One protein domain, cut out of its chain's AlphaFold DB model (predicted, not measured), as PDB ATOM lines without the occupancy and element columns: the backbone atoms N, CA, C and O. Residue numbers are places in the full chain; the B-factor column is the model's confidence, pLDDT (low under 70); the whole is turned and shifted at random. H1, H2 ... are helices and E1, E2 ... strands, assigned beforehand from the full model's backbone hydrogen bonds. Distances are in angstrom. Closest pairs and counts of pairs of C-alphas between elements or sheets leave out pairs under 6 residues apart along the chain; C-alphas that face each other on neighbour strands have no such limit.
ATOM      1  N   THR A 247     141.465 123.788 174.422       84.88
ATOM      2  CA  THR A 247     141.569 124.052 175.857       84.88
ATOM      3  C   THR A 247     140.602 123.154 176.614       84.88
ATOM      4  O   THR A 247     139.408 123.106 176.321       84.88
ATOM      5  N   TYR A 248     141.110 122.398 177.584       85.50
ATOM      6  CA  TYR A 248     140.269 121.495 178.361       85.50
ATOM      7  C   TYR A 248     139.617 122.207 179.541       85.50
ATOM      8  O   TYR A 248     140.261 122.979 180.244       85.50
ATOM      9  N   GLN A 249     138.331 121.934 179.738       83.25
ATOM     10  CA  GLN A 249     137.501 122.465 180.815       83.25
ATOM     11  C   GLN A 249     136.740 121.330 181.502       83.25
ATOM     12  O   GLN A 249     136.495 120.279 180.903       83.25
ATOM     13  N   ASN A 250     136.325 121.555 182.748       81.75
ATOM     14  CA  ASN A 250     135.529 120.587 183.512       81.75
ATOM     15  C   ASN A 250     134.045 120.610 183.102       81.75
ATOM     16  O   ASN A 250     133.373 119.579 183.057       81.75
ATOM     17  N   SER A 251     133.522 121.788 182.761       86.06
ATOM     18  CA  SER A 251     132.140 121.994 182.328       86.06
ATOM     19  C   SER A 251     132.070 123.061 181.229       86.06
ATOM     20  O   SER A 251     133.034 123.779 180.972       86.06
ATOM     21  N   TYR A 252     130.928 123.140 180.545       89.75
ATOM     22  CA  TYR A 252     130.610 124.226 179.618       89.75
ATOM     23  C   TYR A 252     129.771 125.290 180.332       89.75
ATOM     24  O   TYR A 252     128.711 125.667 179.840       89.75
ATOM     25  N   GLU A 253     130.202 125.725 181.515       91.00
ATOM     26  CA  GLU A 253     129.462 126.684 182.335       91.00
ATOM     27  C   GLU A 253     130.051 128.088 182.209       91.00
ATOM     28  O   GLU A 253     131.253 128.290 182.360       91.00
ATOM     29  N   CYS A 254     129.199 129.071 181.930       92.69
ATOM     30  CA  CYS A 254     129.564 130.485 181.942       92.69
ATOM     31  C   CYS A 254     128.320 131.342 182.201       92.69
ATOM     32  O   CYS A 254     127.207 130.937 181.858       92.69
ATOM     33  N   CYS A 255     128.476 132.505 182.840       94.06
ATOM     34  CA  CYS A 255     127.363 133.406 183.179       94.06
ATOM     35  C   CYS A 255     126.181 132.703 183.891       94.06
ATOM     36  O   CYS A 255     125.015 133.001 183.620       94.06
ATOM     37  N   GLY A 256     126.475 131.724 184.757       89.00
ATOM     38  CA  GLY A 256     125.466 130.948 185.489       89.00
ATOM     39  C   GLY A 256     124.642 129.972 184.635       89.00
ATOM     40  O   GLY A 256     123.570 129.555 185.067       89.00
ATOM     41  N   LYS A 257     125.097 129.618 183.423       87.38
ATOM     42  CA  LYS A 257     124.420 128.678 182.512       87.38
ATOM     43  C   LYS A 257     125.365 127.562 182.073       87.38
ATOM     44  O   LYS A 257     126.492 127.856 181.689       87.38
ATOM     45  N   ASP A 258     124.883 126.317 182.044       89.19
ATOM     46  CA  ASP A 258     125.560 125.200 181.362       89.19
ATOM     47  C   ASP A 258     125.092 125.130 179.902       89.19
ATOM     48  O   ASP A 258     123.913 124.931 179.609       89.19
ATOM     49  N   PHE A 259     126.023 125.292 178.966       86.81
ATOM     50  CA  PHE A 259     125.753 125.242 177.532       86.81
ATOM     51  C   PHE A 259     125.616 123.809 177.000       86.81
ATOM     52  O   PHE A 259     125.197 123.622 175.855       86.81
ATOM     53  N   GLY A 260     126.005 122.796 177.782       82.94
ATOM     54  CA  GLY A 260     125.889 121.369 177.460       82.94
ATOM     55  C   GLY A 260     126.766 120.880 176.299       82.94
ATOM     56  O   GLY A 260     127.075 119.691 176.214       82.94
ATOM     57  N   TYR A 261     127.209 121.776 175.414       83.25
ATOM     58  CA  TYR A 261     127.955 121.457 174.207       83.25
ATOM     59  C   TYR A 261     128.976 122.547 173.856       83.25
ATOM     60  O   TYR A 261     128.661 123.738 173.881       83.25
ATOM     61  N   HIS A 262     130.178 122.128 173.439       86.50
ATOM     62  CA  HIS A 262     131.292 123.033 173.125       86.50
ATOM     63  C   HIS A 262     130.940 124.106 172.094       86.50
ATOM     64  O   HIS A 262     131.412 125.226 172.209       86.50
ATOM     65  N   TYR A 263     130.119 123.785 171.087       88.38
ATOM     66  CA  TYR A 263     129.739 124.754 170.055       88.38
ATOM     67  C   TYR A 263     129.043 125.977 170.659       88.38
ATOM     68  O   TYR A 263     129.410 127.108 170.349       88.38
ATOM     69  N   TYR A 264     128.065 125.756 171.542       91.38
ATOM     70  CA  TYR A 264     127.316 126.848 172.157       91.38
ATOM     71  C   TYR A 264     128.169 127.615 173.165       91.38
ATOM     72  O   TYR A 264     128.100 128.839 173.195       91.38
ATOM     73  N   TYR A 265     129.017 126.913 173.919       92.56
ATOM     74  CA  TYR A 265     129.959 127.535 174.843       92.56
ATOM     75  C   TYR A 265     130.993 128.405 174.119       92.56
ATOM     76  O   TYR A 265     131.096 129.589 174.403       92.56
ATOM     77  N   ASN A 266     131.701 127.867 173.122       91.44
ATOM     78  CA  ASN A 266     132.713 128.615 172.369       91.44
ATOM     79  C   ASN A 266     132.097 129.816 171.646       91.44
ATOM     80  O   ASN A 266     132.709 130.878 171.585       91.44
ATOM     81  N   ARG A 267     130.866 129.668 171.134       92.56
ATOM     82  CA  ARG A 267     130.114 130.788 170.566       92.56
ATOM     83  C   ARG A 267     129.792 131.841 171.625       92.56
ATOM     84  O   ARG A 267     129.995 133.012 171.352       92.56
ATOM     85  N   HIS A 268     129.313 131.447 172.803       94.06
ATOM     86  CA  HIS A 268     129.033 132.382 173.894       94.06
ATOM     87  C   HIS A 268     130.287 133.131 174.347       94.06
ATOM     88  O   HIS A 268     130.243 134.348 174.490       94.06
ATOM     89  N   MET A 269     131.406 132.423 174.507       94.31
ATOM     90  CA  MET A 269     132.684 133.032 174.867       94.31
ATOM     91  C   MET A 269     133.131 134.059 173.831       94.31
ATOM     92  O   MET A 269     133.581 135.136 174.203       94.31
ATOM     93  N   LEU A 270     132.922 133.771 172.545       93.69
ATOM     94  CA  LEU A 270     133.217 134.721 171.482       93.69
ATOM     95  C   LEU A 270     132.268 135.927 171.500       93.69
ATOM     96  O   LEU A 270     132.731 137.052 171.449       93.69
ATOM     97  N   THR A 271     130.951 135.727 171.570       95.81
ATOM     98  CA  THR A 271     129.990 136.830 171.378       95.81
ATOM     99  C   THR A 271     129.748 137.671 172.630       95.81
ATOM    100  O   THR A 271     129.371 138.827 172.516       95.81
ATOM    101  N   VAL A 272     129.883 137.093 173.827       95.38
ATOM    102  CA  VAL A 272     129.578 137.779 175.098       95.38
ATOM    103  C   VAL A 272     130.837 138.265 175.804       95.38
ATOM    104  O   VAL A 272     130.795 139.289 176.481       95.38
ATOM    105  N   HIS A 273     131.948 137.544 175.653       94.19
ATOM    106  CA  HIS A 273     133.199 137.862 176.341       94.19
ATOM    107  C   HIS A 273     134.318 138.310 175.399       94.19
ATOM    108  O   HIS A 273     135.380 138.672 175.890       94.19
ATOM    109  N   ASP A 274     134.101 138.281 174.080       93.75
ATOM    110  CA  ASP A 274     135.126 138.542 173.056       93.75
ATOM    111  C   ASP A 274     136.356 137.617 173.169       93.75
ATOM    112  O   ASP A 274     137.479 137.943 172.791       93.75
ATOM    113  N   ILE A 275     136.149 136.405 173.700       89.25
ATOM    114  CA  ILE A 275     137.207 135.408 173.874       89.25
ATOM    115  C   ILE A 275     137.043 134.309 172.831       89.25
ATOM    116  O   ILE A 275     136.215 133.398 172.946       89.25
ATOM    117  N   LYS A 276     137.909 134.344 171.819       87.81
ATOM    118  CA  LYS A 276     138.039 133.259 170.849       87.81
ATOM    119  C   LYS A 276     138.739 132.067 171.499       87.81
ATOM    120  O   LYS A 276     139.944 132.088 171.720       87.81
ATOM    121  N   MET A 277     137.995 130.993 171.738       87.31
ATOM    122  CA  MET A 277     138.537 129.769 172.331       87.31
ATOM    123  C   MET A 277     137.968 128.503 171.702       87.31
ATOM    124  O   MET A 277     136.952 128.530 171.007       87.31
ATOM    125  N   ASN A 278     138.671 127.397 171.906       86.25
ATOM    126  CA  ASN A 278     138.280 126.083 171.431       86.25
ATOM    127  C   ASN A 278     138.153 125.127 172.620       86.25
ATOM    128  O   ASN A 278     138.852 124.117 172.706       86.25
ATOM    129  N   ALA A 279     137.250 125.458 173.545       88.00
ATOM    130  CA  ALA A 279     137.090 124.691 174.764       88.00
ATOM    131  C   ALA A 279     136.444 123.329 174.494       88.00
ATOM    132  O   ALA A 279     135.554 123.179 173.640       88.00
ATOM    133  N   ARG A 280     136.902 122.319 175.227       87.00
ATOM    134  CA  ARG A 280     136.403 120.946 175.201       87.00
ATOM    135  C   ARG A 280     136.345 120.393 176.619       87.00
ATOM    136  O   ARG A 280     137.210 120.671 177.436       87.00
ATOM    137  N   VAL A 281     135.351 119.560 176.889       85.19
ATOM    138  CA  VAL A 281     135.262 118.775 178.123       85.19
ATOM    139  C   VAL A 281     135.642 117.340 177.793       85.19
ATOM    140  O   VAL A 281     135.082 116.768 176.854       85.19
ATOM    141  N   LYS A 282     136.599 116.776 178.542       80.69
ATOM    142  CA  LYS A 282     136.954 115.358 178.420       80.69
ATOM    143  C   LYS A 282     135.775 114.504 178.865       80.69
ATOM    144  O   LYS A 282     135.119 114.802 179.862       80.69
ATOM    145  N   ILE A 283     135.500 113.457 178.101       78.19
ATOM    146  CA  ILE A 283     134.494 112.474 178.480       78.19
ATOM    147  C   ILE A 283     135.090 111.662 179.640       78.19
ATOM    148  O   ILE A 283     136.255 111.280 179.535       78.19
ATOM    149  N   PRO A 284     134.349 111.425 180.738       76.50
ATOM    150  CA  PRO A 284     134.807 110.540 181.802       76.50
ATOM    151  C   PRO A 284     135.187 109.161 181.250       76.50
ATOM    152  O   PRO A 284     134.516 108.653 180.348       76.50
ATOM    153  N   GLU A 285     136.239 108.559 181.802       72.50
ATOM    154  CA  GLU A 285     136.693 107.229 181.391       72.50
ATOM    155  C   GLU A 285     135.554 106.196 181.474       72.50
ATOM    156  O   GLU A 285     134.753 106.204 182.413       72.50
ATOM    157  N   GLY A 286     135.461 105.317 180.472       70.06
ATOM    158  CA  GLY A 286     134.424 104.278 180.394       70.06
ATOM    159  C   GLY A 286     133.023 104.768 179.999       70.06
ATOM    160  O   GLY A 286     132.087 103.970 179.953       70.06
ATOM    161  N   MET A 287     132.843 106.056 179.689       75.50
ATOM    162  CA  MET A 287     131.555 106.608 179.266       75.50
ATOM    163  C   MET A 287     131.513 106.898 177.764       75.50
ATOM    164  O   MET A 287     132.409 107.524 177.202       75.50
ATOM    165  N   LEU A 288     130.414 106.521 177.104       72.12
ATOM    166  CA  LEU A 288     130.196 106.898 175.705       72.12
ATOM    167  C   LEU A 288     129.910 108.396 175.588       72.12
ATOM    168  O   LEU A 288     129.180 108.971 176.396       72.12
ATOM    169  N   LEU A 289     130.377 109.031 174.516       71.88
ATOM    170  CA  LEU A 289     130.095 110.446 174.257       71.88
ATOM    171  C   LEU A 289     128.583 110.731 174.150       71.88
ATOM    172  O   LEU A 289     128.126 111.792 174.582       71.88
ATOM    173  N   SER A 290     127.781 109.802 173.625       70.00
ATOM    174  CA  SER A 290     126.313 109.911 173.635       70.00
ATOM    175  C   SER A 290     125.718 109.841 175.044       70.00
ATOM    176  O   SER A 290     124.826 110.632 175.349       70.00
ATOM    177  N   GLN A 291     126.235 108.970 175.914       74.56
ATOM    178  CA  GLN A 291     125.829 108.882 177.321       74.56
ATOM    179  C   GLN A 291     126.198 110.163 178.073       74.56
ATOM    180  O   GLN A 291     125.345 110.758 178.731       74.56
ATOM    181  N   PHE A 292     127.423 110.659 177.886       77.50
ATOM    182  CA  PHE A 292     127.875 111.921 178.462       77.50
ATOM    183  C   PHE A 292     126.979 113.098 178.052       77.50
ATOM    184  O   PHE A 292     126.554 113.894 178.891       77.50
ATOM    185  N   ARG A 293     126.619 113.181 176.765       73.62
ATOM    186  CA  ARG A 293     125.682 114.195 176.253       73.62
ATOM    187  C   ARG A 293     124.281 114.040 176.846       73.62
ATOM    188  O   ARG A 293     123.664 115.045 177.192       73.62
ATOM    189  N   ALA A 294     123.786 112.809 176.969       71.75
ATOM    190  CA  ALA A 294     122.470 112.534 177.534       71.75
ATOM    191  C   ALA A 294     122.372 112.985 179.000       71.75
ATOM    192  O   ALA A 294     121.385 113.619 179.364       71.75
ATOM    193  N   MET A 295     123.409 112.757 179.814       76.38
ATOM    194  CA  MET A 295     123.421 113.193 181.218       76.38
ATOM    195  C   MET A 295     123.334 114.717 181.378       76.38
ATOM    196  O   MET A 295     122.650 115.207 182.275       76.38
ATOM    197  N   ARG A 296     124.007 115.485 180.510       72.25
ATOM    198  CA  ARG A 296     124.004 116.960 180.584       72.25
ATOM    199  C   ARG A 296     122.685 117.577 180.123       72.25
ATOM    200  O   ARG A 296     122.296 118.621 180.629       72.25
ATOM    201  N   GLY A 297     121.974 116.925 179.202       60.56
ATOM    202  CA  GLY A 297     120.675 117.392 178.702       60.56
ATOM    203  C   GLY A 297     119.523 117.320 179.715       60.56
ATOM    204  O   GLY A 297     118.436 117.802 179.412       60.56
ATOM    205  N   CYS A 298     119.738 116.723 180.893       53.47
ATOM    206  CA  CYS A 298     118.711 116.533 181.921       53.47
ATOM    207  C   CYS A 298     118.694 117.609 183.019       53.47
ATOM    208  O   CYS A 298     117.822 117.554 183.883       53.47
ATOM    209  N   LYS A 299     119.621 118.574 183.015       47.59
ATOM    210  CA  LYS A 299     119.610 119.679 183.983       47.59
ATOM    211  C   LYS A 299     118.857 120.869 183.386       47.59
ATOM    212  O   LYS A 299     119.408 121.612 182.580       47.59
ATOM    213  N   SER A 300     117.581 120.989 183.747       34.84
ATOM    214  CA  SER A 300     116.712 122.140 183.465       34.84
ATOM    215  C   SER A 300     116.389 122.888 184.743       34.84
ATOM    216  O   SER A 300     115.977 122.180 185.690       34.84
TER     217      SER A 300
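This is residues 247 to 300 of the 300 residues of an uncharacterized protein of Anopheles dirus (UniProt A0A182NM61). A short two-strand parallel ribbon, E1 beside E2, has the longer helix H1 packed beside E2, while the small helix H2 lies toward the other end of the longest axis, reached through the link after E2. Between E1 and H1 a long loop, residues 250 to 261, folds back on itself; residues 285 to 290, of which 289 and 290 belong to H2, stick out. The 54 printed residues hold two named strands and two named helices, in the order E1, H1, E2, H2, and the class is mixed, helices and strands. The whole is compact, with a radius of gyration of the C-alphas of 11.5 A and spans of 35 by 25 by 14 A.

Find C-alpha 247 at (141.569, 124.052, 175.857); from there strand E1 runs through residues 247 to 249. Next look at C-alpha 262 at (131.292, 123.033, 173.125), where helix H1 begins; it covers residues 262 to 273 and is 15.3 A from first to last C-alpha. Strand E2, residues 278 to 281, is 10.4 A long. Helix H2, residues 289 to 296, is 10.9 A long and ends with C-alpha 296 at (124.004, 116.960, 180.584).

Begin at the two strands: E1 and E2 are parallel neighbours, with 36 degrees between their directions. The C-alphas of Thr 247 and Ala 279 face each other at 4.7 A. Look there for N 280 and O 247, 2.8 A apart, and N 249 and O 280, 2.9 A apart, both within hydrogen-bond range. E1, H1 and E2 form a strand-helix-strand unit, two parallel neighbour strands with a helix between them along the chain, and its crossover is right-handed. The closest C-alphas of H1 and E2 are those of His 262 and Arg 280, 5.9 A apart. Moving outward, you find H2 apart from H1 and from E1. In H1 and H2 every O i to N i+4 pair is within hydrogen-bond range. In the loop before H1, residues 253 to 254 pair with residues 257 to 258, antiparallel.

The two C-alphas farthest apart are those of Asp 274 and Gly 286, at 35.0 A. The printed part has no cut, and it ends at Ser 300, the chain's last residue. The link from E1 to H1 is long, with 12 residues; that from H1 to E2 is tight, with 4, and that from E2 to H2 is short, with 7. Residues 285 to 290 stand free. The mean pLDDT of the printed part is 82.1, and residues 297 to 300 are under 70.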